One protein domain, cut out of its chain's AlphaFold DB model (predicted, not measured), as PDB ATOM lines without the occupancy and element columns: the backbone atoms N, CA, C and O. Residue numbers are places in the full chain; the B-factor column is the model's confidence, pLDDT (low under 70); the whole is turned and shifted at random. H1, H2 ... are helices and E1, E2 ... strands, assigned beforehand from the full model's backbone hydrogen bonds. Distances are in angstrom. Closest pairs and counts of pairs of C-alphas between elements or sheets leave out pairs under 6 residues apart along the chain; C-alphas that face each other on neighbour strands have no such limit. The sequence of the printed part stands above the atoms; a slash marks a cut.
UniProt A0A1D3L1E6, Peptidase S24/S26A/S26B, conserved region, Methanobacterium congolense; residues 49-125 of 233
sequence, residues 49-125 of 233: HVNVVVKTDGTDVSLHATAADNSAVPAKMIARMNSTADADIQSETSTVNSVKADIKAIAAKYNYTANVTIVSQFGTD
ATOM      1  N   HIS A  49     232.687 134.826 145.376       93.88
ATOM      2  CA  HIS A  49     232.324 133.665 146.193       93.88
ATOM      3  C   HIS A  49     233.509 133.222 147.049       93.88
ATOM      4  O   HIS A  49     234.647 133.205 146.582       93.88
ATOM      5  N   VAL A  50     233.245 132.827 148.293       96.19
ATOM      6  CA  VAL A  50     234.266 132.311 149.214       96.19
ATOM      7  C   VAL A  50     233.800 131.016 149.866       96.19
ATOM      8  O   VAL A  50     232.674 130.911 150.350       96.19
ATOM      9  N   ASN A  51     234.684 130.026 149.903       97.38
ATOM     10  CA  ASN A  51     234.506 128.814 150.689       97.38
ATOM     11  C   ASN A  51     235.204 129.006 152.033       97.38
ATOM     12  O   ASN A  51     236.405 129.269 152.078       97.38
ATOM     13  N   VAL A  52     234.451 128.891 153.122       97.75
ATOM     14  CA  VAL A  52     234.932 129.060 154.493       97.75
ATOM     15  C   VAL A  52     234.816 127.733 155.229       97.75
ATOM     16  O   VAL A  52     233.738 127.140 155.294       97.75
ATOM     17  N   VAL A  53     235.922 127.288 155.814       98.19
ATOM     18  CA  VAL A  53     235.987 126.109 156.676       98.19
ATOM     19  C   VAL A  53     236.368 126.558 158.077       98.19
ATOM     20  O   VAL A  53     237.462 127.085 158.286       98.19
ATOM     21  N   VAL A  54     235.472 126.328 159.031       98.25
ATOM     22  CA  VAL A  54     235.726 126.500 160.465       98.25
ATOM     23  C   VAL A  54     236.078 125.138 161.043       98.25
ATOM     24  O   VAL A  54     235.289 124.204 160.921       98.25
ATOM     25  N   LYS A  55     237.244 125.010 161.668       98.19
ATOM     26  CA  LYS A  55     237.660 123.810 162.397       98.19
ATOM     27  C   LYS A  55     237.629 124.093 163.890       98.19
ATOM     28  O   LYS A  55     238.156 125.119 164.321       98.19
ATOM     29  N   THR A  56     237.035 123.192 164.663       97.50
ATOM     30  CA  THR A  56     236.965 123.336 166.118       97.50
ATOM     31  C   THR A  56     236.834 122.004 166.837       97.50
ATOM     32  O   THR A  56     236.233 121.074 166.310       97.50
ATOM     33  N   ASP A  57     237.338 121.926 168.061       93.94
ATOM     34  CA  ASP A  57     237.030 120.855 169.014       93.94
ATOM     35  C   ASP A  57     236.106 121.321 170.158       93.94
ATOM     36  O   ASP A  57     235.786 120.546 171.061       93.94
ATOM     37  N   GLY A  58     235.639 122.572 170.093       91.38
ATOM     38  CA  GLY A  58     234.867 123.257 171.125       91.38
ATOM     39  C   GLY A  58     235.685 124.197 172.003       91.38
ATOM     40  O   GLY A  58     235.105 125.112 172.576       91.38
ATOM     41  N   THR A  59     237.001 124.009 172.097       90.00
ATOM     42  CA  THR A  59     237.907 124.877 172.867       90.00
ATOM     43  C   THR A  59     238.743 125.733 171.931       90.00
ATOM     44  O   THR A  59     238.813 126.947 172.109       90.00
ATOM     45  N   ASP A  60     239.317 125.110 170.905       93.50
ATOM     46  CA  ASP A  60     240.095 125.779 169.875       93.50
ATOM     47  C   ASP A  60     239.248 126.012 168.625       93.50
ATOM     48  O   ASP A  60     238.431 125.177 168.219       93.50
ATOM     49  N   VAL A  61     239.456 127.165 167.987       94.44
ATOM     50  CA  VAL A  61     238.768 127.556 166.754       94.44
ATOM     51  C   VAL A  61     239.779 128.104 165.759       94.44
ATOM     52  O   VAL A  61     240.540 129.027 166.049       94.44
ATOM     53  N   SER A  62     239.765 127.541 164.555       94.88
ATOM     54  CA  SER A  62     240.530 128.050 163.421       94.88
ATOM     55  C   SER A  62     239.652 128.147 162.183       94.88
ATOM     56  O   SER A  62     238.729 127.356 161.982       94.88
ATOM     57  N   LEU A  63     239.940 129.131 161.337       96.62
ATOM     58  CA  LEU A  63     239.161 129.414 160.144       96.62
ATOM     59  C   LEU A  63     240.076 129.567 158.936       96.62
ATOM     60  O   LEU A  63     241.052 130.317 158.960       96.62
ATOM     61  N   HIS A  64     239.706 128.895 157.852       95.25
ATOM     62  CA  HIS A  64     240.330 129.056 156.545       95.25
ATOM     63  C   HIS A  64     239.287 129.499 155.526       95.25
ATOM     64  O   HIS A  64     238.189 128.946 155.473       95.25
ATOM     65  N   ALA A  65     239.634 130.492 154.712       95.50
ATOM     66  CA  ALA A  65     238.780 131.021 153.658       95.50
ATOM     67  C   ALA A  65     239.523 130.969 152.320       95.50
ATOM     68  O   ALA A  65     240.685 131.361 152.242       95.50
ATOM     69  N   THR A  66     238.866 130.477 151.274       95.12
ATOM     70  CA  THR A  66     239.412 130.377 149.913       95.12
ATOM     71  C   THR A  66     238.432 131.012 148.938       95.12
ATOM     72  O   THR A  66     237.275 130.588 148.871       95.12
ATOM     73  N   ALA A  67     238.864 132.042 148.209       92.25
ATOM     74  CA  ALA A  67     238.043 132.652 147.169       92.25
ATOM     75  C   ALA A  67     237.914 131.698 145.971       92.25
ATOM     76  O   ALA A  67     238.874 131.020 145.608       92.25
ATOM     77  N   ALA A  68     236.734 131.630 145.358       88.19
ATOM     78  CA  ALA A  68     236.473 130.729 144.230       88.19
ATOM     79  C   ALA A  68     237.274 131.095 142.966       88.19
ATOM     80  O   ALA A  68     237.542 130.235 142.134       88.19
ATOM     81  N   ASP A  69     237.669 132.360 142.842       86.75
ATOM     82  CA  ASP A  69     238.504 132.908 141.769       86.75
ATOM     83  C   ASP A  69     240.011 132.863 142.098       86.75
ATOM     84  O   ASP A  69     240.820 133.433 141.368       86.75
ATOM     85  N   ASN A  70     240.400 132.192 143.192       82.44
ATOM     86  CA  ASN A  70     241.763 132.152 143.737       82.44
ATOM     87  C   ASN A  70     242.354 133.530 144.088       82.44
ATOM     88  O   ASN A  70     243.569 133.653 144.272       82.44
ATOM     89  N   SER A  71     241.522 134.566 144.216       86.50
ATOM     90  CA  SER A  71     241.962 135.860 144.725       86.50
ATOM     91  C   SER A  71     242.290 135.797 146.222       86.50
ATOM     92  O   SER A  71     241.866 134.905 146.966       86.50
ATOM     93  N   ALA A  72     243.082 136.765 146.685       90.62
ATOM     94  CA  ALA A  72     243.380 136.894 148.102       90.62
ATOM     95  C   ALA A  72     242.132 137.365 148.865       90.62
ATOM     96  O   ALA A  72     241.633 138.472 148.648       90.62
ATOM     97  N   VAL A  73     241.660 136.552 149.813       93.81
ATOM     98  CA  VAL A  73     240.567 136.943 150.713       93.81
ATOM     99  C   VAL A  73     241.080 138.014 151.692       93.81
ATOM    100  O   VAL A  73     242.143 137.825 152.293       93.81
ATOM    101  N   PRO A  74     240.352 139.125 151.914       95.69
ATOM    102  CA  PRO A  74     240.803 140.189 152.806       95.69
ATOM    103  C   PRO A  74     241.125 139.689 154.225       95.69
ATOM    104  O   PRO A  74     240.263 139.155 154.923       95.69
ATOM    105  N   ALA A  75     242.343 139.938 154.712       95.38
ATOM    106  CA  ALA A  75     242.782 139.461 156.032       95.38
ATOM    107  C   ALA A  75     241.890 139.957 157.189       95.38
ATOM    108  O   ALA A  75     241.613 139.217 158.133       95.38
ATOM    109  N   LYS A  76     241.370 141.192 157.093       96.06
ATOM    110  CA  LYS A  76     240.431 141.758 158.080       96.06
ATOM    111  C   LYS A  76     239.098 141.001 158.133       96.06
ATOM    112  O   LYS A  76     238.518 140.874 159.210       96.06
ATOM    113  N   MET A  77     238.632 140.479 156.998       96.62
ATOM    114  CA  MET A  77     237.428 139.649 156.922       96.62
ATOM    115  C   MET A  77     237.659 138.318 157.638       96.62
ATOM    116  O   MET A  77     236.877 137.973 158.519       96.62
ATOM    117  N   ILE A  78     238.769 137.631 157.339       96.50
ATOM    118  CA  ILE A  78     239.147 136.361 157.986       96.50
ATOM    119  C   ILE A  78     239.269 136.537 159.501       96.50
ATOM    120  O   ILE A  78     238.668 135.776 160.254       96.50
ATOM    121  N   ALA A  79     239.991 137.564 159.960       97.19
ATOM    122  CA  ALA A  79     240.172 137.827 161.387       97.19
ATOM    123  C   ALA A  79     238.832 138.062 162.103       97.19
ATOM    124  O   ALA A  79     238.603 137.531 163.192       97.19
ATOM    125  N   ARG A  80     237.916 138.816 161.474       97.62
ATOM    126  CA  ARG A  80     236.585 139.056 162.038       97.62
ATOM    127  C   ARG A  80     235.744 137.784 162.073       97.62
ATOM    128  O   ARG A  80     235.128 137.522 163.098       97.62
ATOM    129  N   MET A  81     235.747 136.992 161.000       98.12
ATOM    130  CA  MET A  81     235.049 135.705 160.966       98.12
ATOM    131  C   MET A  81     235.579 134.748 162.032       98.12
ATOM    132  O   MET A  81     234.777 134.122 162.709       98.12
ATOM    133  N   ASN A  82     236.901 134.662 162.212       97.19
ATOM    134  CA  ASN A  82     237.500 133.765 163.198       97.19
ATOM    135  C   ASN A  82     237.110 134.163 164.626       97.19
ATOM    136  O   ASN A  82     236.688 133.320 165.404       97.19
ATOM    137  N   SER A  83     237.179 135.459 164.951       97.25
ATOM    138  CA  SER A  83     236.766 135.963 166.267       97.25
ATOM    139  C   SER A  83     235.267 135.783 166.533       97.25
ATOM    140  O   SER A  83     234.890 135.512 167.669       97.25
ATOM    141  N   THR A  84     234.414 135.937 165.518       97.75
ATOM    142  CA  THR A  84     232.971 135.688 165.655       97.75
ATOM    143  C   THR A  84     232.675 134.198 165.802       97.75
ATOM    144  O   THR A  84     231.949 133.827 166.715       97.75
ATOM    145  N   ALA A  85     233.298 133.341 164.988       97.00
ATOM    146  CA  ALA A  85     233.151 131.894 165.102       97.00
ATOM    147  C   ALA A  85     233.587 131.385 166.484       97.00
ATOM    148  O   ALA A  85     232.887 130.560 167.061       97.00
ATOM    149  N   ASP A  86     234.694 131.906 167.028       95.44
ATOM    150  CA  ASP A  86     235.140 131.617 168.395       95.44
ATOM    151  C   ASP A  86     234.055 131.961 169.423       95.44
ATOM    152  O   ASP A  86     233.588 131.087 170.152       95.44
ATOM    153  N   ALA A  87     233.562 133.203 169.417       95.19
ATOM    154  CA  ALA A  87     232.508 133.633 170.334       95.19
ATOM    155  C   ALA A  87     231.226 132.787 170.210       95.19
ATOM    156  O   ALA A  87     230.635 132.398 171.222       95.19
ATOM    157  N   ASP A  88     230.814 132.459 168.985       95.88
ATOM    158  CA  ASP A  88     229.614 131.666 168.741       95.88
ATOM    159  C   ASP A  88     229.795 130.220 169.199       95.88
ATOM    160  O   ASP A  88     228.902 129.666 169.836       95.88
ATOM    161  N   ILE A  89     230.939 129.589 168.926       93.56
ATOM    162  CA  ILE A  89     231.219 128.213 169.358       93.56
ATOM    163  C   ILE A  89     231.157 128.115 170.886       93.56
ATOM    164  O   ILE A  89     230.519 127.193 171.403       93.56
ATOM    165  N   GLN A  90     231.677 129.122 171.593       89.69
ATOM    166  CA  GLN A  90     231.601 129.208 173.053       89.69
ATOM    167  C   GLN A  90     230.191 129.528 173.586       89.69
ATOM    168  O   GLN A  90     229.899 129.275 174.753       89.69
ATOM    169  N   SER A  91     229.278 130.066 172.778       91.56
ATOM    170  CA  SER A  91     227.913 130.392 173.219       91.56
ATOM    171  C   SER A  91     227.045 129.143 173.433       91.56
ATOM    172  O   SER A  91     227.098 128.190 172.670       91.56
ATOM    173  N   GLU A  92     226.182 129.138 174.446       88.94
ATOM    174  CA  GLU A  92     225.295 128.000 174.794       88.94
ATOM    175  C   GLU A  92     224.101 127.897 173.850       88.94
ATOM    176  O   GLU A  92     223.545 126.823 173.625       88.94
ATOM    177  N   THR A  93     223.717 129.039 173.286       89.69
ATOM    178  CA  THR A  93     222.516 129.205 172.468       89.69
ATOM    179  C   THR A  93     222.809 129.147 170.977       89.69
ATOM    180  O   THR A  93     221.878 129.083 170.171       89.69
ATOM    181  N   SER A  94     224.088 129.152 170.591       94.31
ATOM    182  CA  SER A  94     224.463 129.075 169.189       94.31
ATOM    183  C   SER A  94     224.098 127.728 168.581       94.31
ATOM    184  O   SER A  94     224.080 126.669 169.215       94.31
ATOM    185  N   THR A  95     223.814 127.780 167.290       96.31
ATOM    186  CA  THR A  95     223.551 126.618 166.455       96.31
ATOM    187  C   THR A  95     224.468 126.669 165.246       96.31
ATOM    188  O   THR A  95     225.018 127.717 164.908       96.31
ATOM    189  N   VAL A  96     224.588 125.549 164.535       97.19
ATOM    190  CA  VAL A  96     225.301 125.503 163.248       97.19
ATOM    191  C   VAL A  96     224.781 126.600 162.318       97.19
ATOM    192  O   VAL A  96     225.559 127.296 161.674       97.19
ATOM    193  N   ASN A  97     223.461 126.797 162.290       97.38
ATOM    194  CA  ASN A  97     222.831 127.786 161.427       97.38
ATOM    195  C   ASN A  97     223.151 129.222 161.843       97.38
ATOM    196  O   ASN A  97     223.404 130.034 160.957       97.38
ATOM    197  N   SER A  98     223.170 129.536 163.145       97.69
ATOM    198  CA  SER A  98     223.511 130.890 163.601       97.69
ATOM    199  C   SER A  98     224.972 131.217 163.295       97.69
ATOM    200  O   SER A  98     225.226 132.212 162.633       97.69
ATOM    201  N   VAL A  99     225.908 130.308 163.604       98.00
ATOM    202  CA  VAL A  99     227.343 130.488 163.298       98.00
ATOM    203  C   VAL A  99     227.553 130.707 161.794       98.00
ATOM    204  O   VAL A  99     228.252 131.624 161.363       98.00
ATOM    205  N   LYS A 100     226.909 129.885 160.950       98.56
ATOM    206  CA  LYS A 100     226.980 130.047 159.491       98.56
ATOM    207  C   LYS A 100     226.373 131.373 159.031       98.56
ATOM    208  O   LYS A 100     226.893 131.965 158.087       98.56
ATOM    209  N   ALA A 101     225.279 131.821 159.643       98.44
ATOM    210  CA  ALA A 101     224.634 133.086 159.307       98.44
ATOM    211  C   ALA A 101     225.525 134.283 159.661       98.44
ATOM    212  O   ALA A 101     225.709 135.158 158.816       98.44
ATOM    213  N   ASP A 102     226.148 134.283 160.839       98.44
ATOM    214  CA  ASP A 102     227.030 135.362 161.287       98.44
ATOM    215  C   ASP A 102     228.288 135.466 160.413       98.44
ATOM    216  O   ASP A 102     228.654 136.555 159.959       98.44
ATOM    217  N   ILE A 103     228.892 134.330 160.043       98.25
ATOM    218  CA  ILE A 103     230.010 134.296 159.084       98.25
ATOM    219  C   ILE A 103     229.575 134.820 157.708       98.25
ATOM    220  O   ILE A 103     230.274 135.641 157.111       98.25
ATOM    221  N   LYS A 104     228.409 134.402 157.196       98.50
ATOM    222  CA  LYS A 104     227.870 134.906 155.918       98.50
ATOM    223  C   LYS A 104     227.607 136.411 155.960       98.50
ATOM    224  O   LYS A 104     227.937 137.106 155.003       98.50
ATOM    225  N   ALA A 105     227.076 136.925 157.067       98.31
ATOM    226  CA  ALA A 105     226.834 138.351 157.253       98.31
ATOM    227  C   ALA A 105     228.139 139.158 157.274       98.31
ATOM    228  O   ALA A 105     228.189 140.273 156.754       98.31
ATOM    229  N   ILE A 106     229.220 138.601 157.833       97.62
ATOM    230  CA  ILE A 106     230.551 139.212 157.747       97.62
ATOM    231  C   ILE A 106     231.039 139.214 156.299       97.62
ATOM    232  O   ILE A 106     231.485 140.258 155.839       97.62
ATOM    233  N   ALA A 107     230.924 138.100 155.570       96.81
ATOM    234  CA  ALA A 107     231.344 138.014 154.167       96.81
ATOM    235  C   ALA A 107     230.646 139.050 153.275       96.81
ATOM    236  O   ALA A 107     231.299 139.735 152.486       96.81
ATOM    237  N   ALA A 108     229.335 139.220 153.461       96.50
ATOM    238  CA  ALA A 108     228.529 140.158 152.688       96.50
ATOM    239  C   ALA A 108     229.017 141.611 152.826       96.50
ATOM    240  O   ALA A 108     229.023 142.345 151.846       96.50
ATOM    241  N   LYS A 109     229.529 142.012 154.001       96.56
ATOM    242  CA  LYS A 109     230.115 143.355 154.221       96.56
ATOM    243  C   LYS A 109     231.382 143.618 153.401       96.56
ATOM    244  O   LYS A 109     231.807 144.763 153.297       96.56
ATOM    245  N   TYR A 110     231.989 142.567 152.856       94.56
ATOM    246  CA  TYR A 110     233.151 142.623 151.971       94.56
ATOM    247  C   TYR A 110     232.785 142.259 150.520       94.56
ATOM    248  O   TYR A 110     233.682 141.997 149.727       94.56
ATOM    249  N   ASN A 111     231.491 142.235 150.167       93.81
ATOM    250  CA  ASN A 111     230.966 141.855 148.847       93.81
ATOM    251  C   ASN A 111     231.212 140.383 148.455       93.81
ATOM    252  O   ASN A 111     231.298 140.057 147.269       93.81
ATOM    253  N   TYR A 112     231.290 139.487 149.449       94.50
ATOM    254  CA  TYR A 112     231.411 138.041 149.244       94.50
ATOM    255  C   TYR A 112     230.124 137.281 149.591       94.50
ATOM    256  O   TYR A 112     229.519 137.498 150.641       94.50
ATOM    257  N   THR A 113     229.787 136.281 148.777       96.19
ATOM    258  CA  THR A 113     228.862 135.199 149.146       96.19
ATOM    259  C   THR A 113     229.653 134.033 149.731       96.19
ATOM    260  O   THR A 113     230.460 133.418 149.035       96.19
ATOM    261  N   ALA A 114     229.410 133.697 151.002       96.38
ATOM    262  CA  ALA A 114     230.122 132.614 151.678       96.38
ATOM    263  C   ALA A 114     229.363 131.278 151.668       96.38
ATOM    264  O   ALA A 114     228.215 131.188 152.114       96.38
ATOM    265  N   ASN A 115     230.052 130.215 151.256       97.19
ATOM    266  CA  ASN A 115     229.699 128.839 151.584       97.19
ATOM    267  C   ASN A 115     230.483 128.418 152.833       97.19
ATOM    268  O   ASN A 115     231.709 128.462 152.827       97.19
ATOM    269  N   VAL A 116     229.788 128.047 153.908       98.25
ATOM    270  CA  VAL A 116     230.398 127.827 155.227       98.25
ATOM    271  C   VAL A 116     230.208 126.379 155.658       98.25
ATOM    272  O   VAL A 116     229.077 125.893 155.752       98.25
ATOM    273  N   THR A 117     231.319 125.720 155.976       98.19
ATOM    274  CA  THR A 117     231.365 124.371 156.546       98.19
ATOM    275  C   THR A 117     232.016 124.427 157.918       98.19
ATOM    276  O   THR A 117     233.059 125.060 158.080       98.19
ATOM    277  N   ILE A 118     231.415 123.761 158.900       98.38
ATOM    278  CA  ILE A 118     232.005 123.596 160.230       98.38
ATOM    279  C   ILE A 118     232.472 122.149 160.345       98.38
ATOM    280  O   ILE A 118     231.740 121.238 159.972       98.38
ATOM    281  N   VAL A 119     233.685 121.921 160.828       98.12
ATOM    282  CA  VAL A 119     234.260 120.586 161.005       98.12
ATOM    283  C   VAL A 119     234.740 120.454 162.438       98.12
ATOM    284  O   VAL A 119     235.504 121.293 162.917       98.12
ATOM    285  N   SER A 120     234.311 119.387 163.103       97.88
ATOM    286  CA  SER A 120     234.762 119.051 164.448       97.88
ATOM    287  C   SER A 120     235.175 117.594 164.573       97.88
ATOM    288  O   SER A 120     235.039 116.812 163.628       97.88
ATOM    289  N   GLN A 121     235.658 117.211 165.755       97.25
ATOM    290  CA  GLN A 121     235.982 115.821 166.081       97.25
ATOM    291  C   GLN A 121     234.772 114.880 165.973       97.25
ATOM    292  O   GLN A 121     234.946 113.669 165.873       97.25
ATOM    293  N   PHE A 122     233.550 115.421 165.955       97.06
ATOM    294  CA  PHE A 122     232.322 114.643 165.776       97.06
ATOM    295  C   PHE A 122     231.821 114.615 164.325       97.06
ATOM    296  O   PHE A 122     230.859 113.912 164.021       97.06
ATOM    297  N   GLY A 123     232.484 115.339 163.417       97.00
ATOM    298  CA  GLY A 123     232.196 115.370 161.987       97.00
ATOM    299  C   GLY A 123     231.787 116.750 161.471       97.00
ATOM    300  O   GLY A 123     231.967 117.778 162.125       97.00
ATOM    301  N   THR A 124     231.248 116.767 160.256       97.81
ATOM    302  CA  THR A 124     230.786 117.993 159.597       97.81
ATOM    303  C   THR A 124     229.499 118.506 160.232       97.81
ATOM    304  O   THR A 124     228.582 117.733 160.501       97.81
ATOM    305  N   ASP A 125     229.426 119.821 160.424       96.88
ATOM    306  CA  ASP A 125     228.277 120.546 160.961       96.88
ATOM    307  C   ASP A 125     227.811 120.017 162.324       96.88
ATOM    308  O   ASP A 125     226.623 119.995 162.642       96.88
TER     309      ASP A 125
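AT A GLANCE: This is residues 49 to 125 of the 233 residues of the protein "Peptidase S24/S26A/S26B, conserved region" of Methanobacterium congolense (UniProt A0A1D3L1E6). A small, twisted sheet of three strands makes one layer, and two helices lying side by side as a helical hairpin, H1 and H2, cover one of its faces, while its other face has no named element over it. The last residues, 121 to 125, fold back beyond the end of E3. The printed part has 77 residues with two named helices and three named strands, in the order E1, E2, H1, H2, E3; the sheet runs E2, E1, E3 and is mixed, and the class is mixed, helices and strands. The whole is compact, with a radius of gyration of the C-alphas of 11.6 A, and elongated in outline, spanning 33 by 20 by 18 A.

HOW THE PARTS SIT: E1, residues 49 to 56, is the inner strand. E2, residues 61 to 67, is its antiparallel neighbour and forms a hairpin with it; N 53 and O 64 are 2.8 A apart, within hydrogen-bond range. H1, residues 75 to 90, is on the sheet over E2 and E1, at a height over the sheet of 8.0 A; its closest C-alphas to E2 are those of Asn 82 and Leu 63, 5.6 A apart. H2, residues 96 to 108, touches H1 at a shallow tilt of 19 degrees, opposite ways, the closest C-alphas being those of Met 81 and Ile 103, 5.6 A apart. H2 is on the same face, over E1 and E3, with the C-alphas of Lys 104 and Ala 114 closest at 5.3 A. E3, residues 112 to 120, is parallel to E1, with N 52 and O 115 2.8 A apart. In H1 and H2 every O i to N i+4 pair is within hydrogen-bond range.

IN THESE COORDINATES: E1 begins at C-alpha 49 (232.324, 133.665, 146.193) and is 22.9 A long; E2 is 20.3 A. H1 begins at C-alpha 75 (242.782, 139.461, 156.032) and is 22.8 A long; H2 is 18.3 A. E3, 24.6 A, ends at C-alpha 120 (234.762, 119.051, 164.448).

THE WHOLE: The two C-alphas farthest apart, those of Asp 69 and Glu 92, are 35.9 A apart. The printed part has no cut and no long link. No printed residue is under 70 in pLDDT.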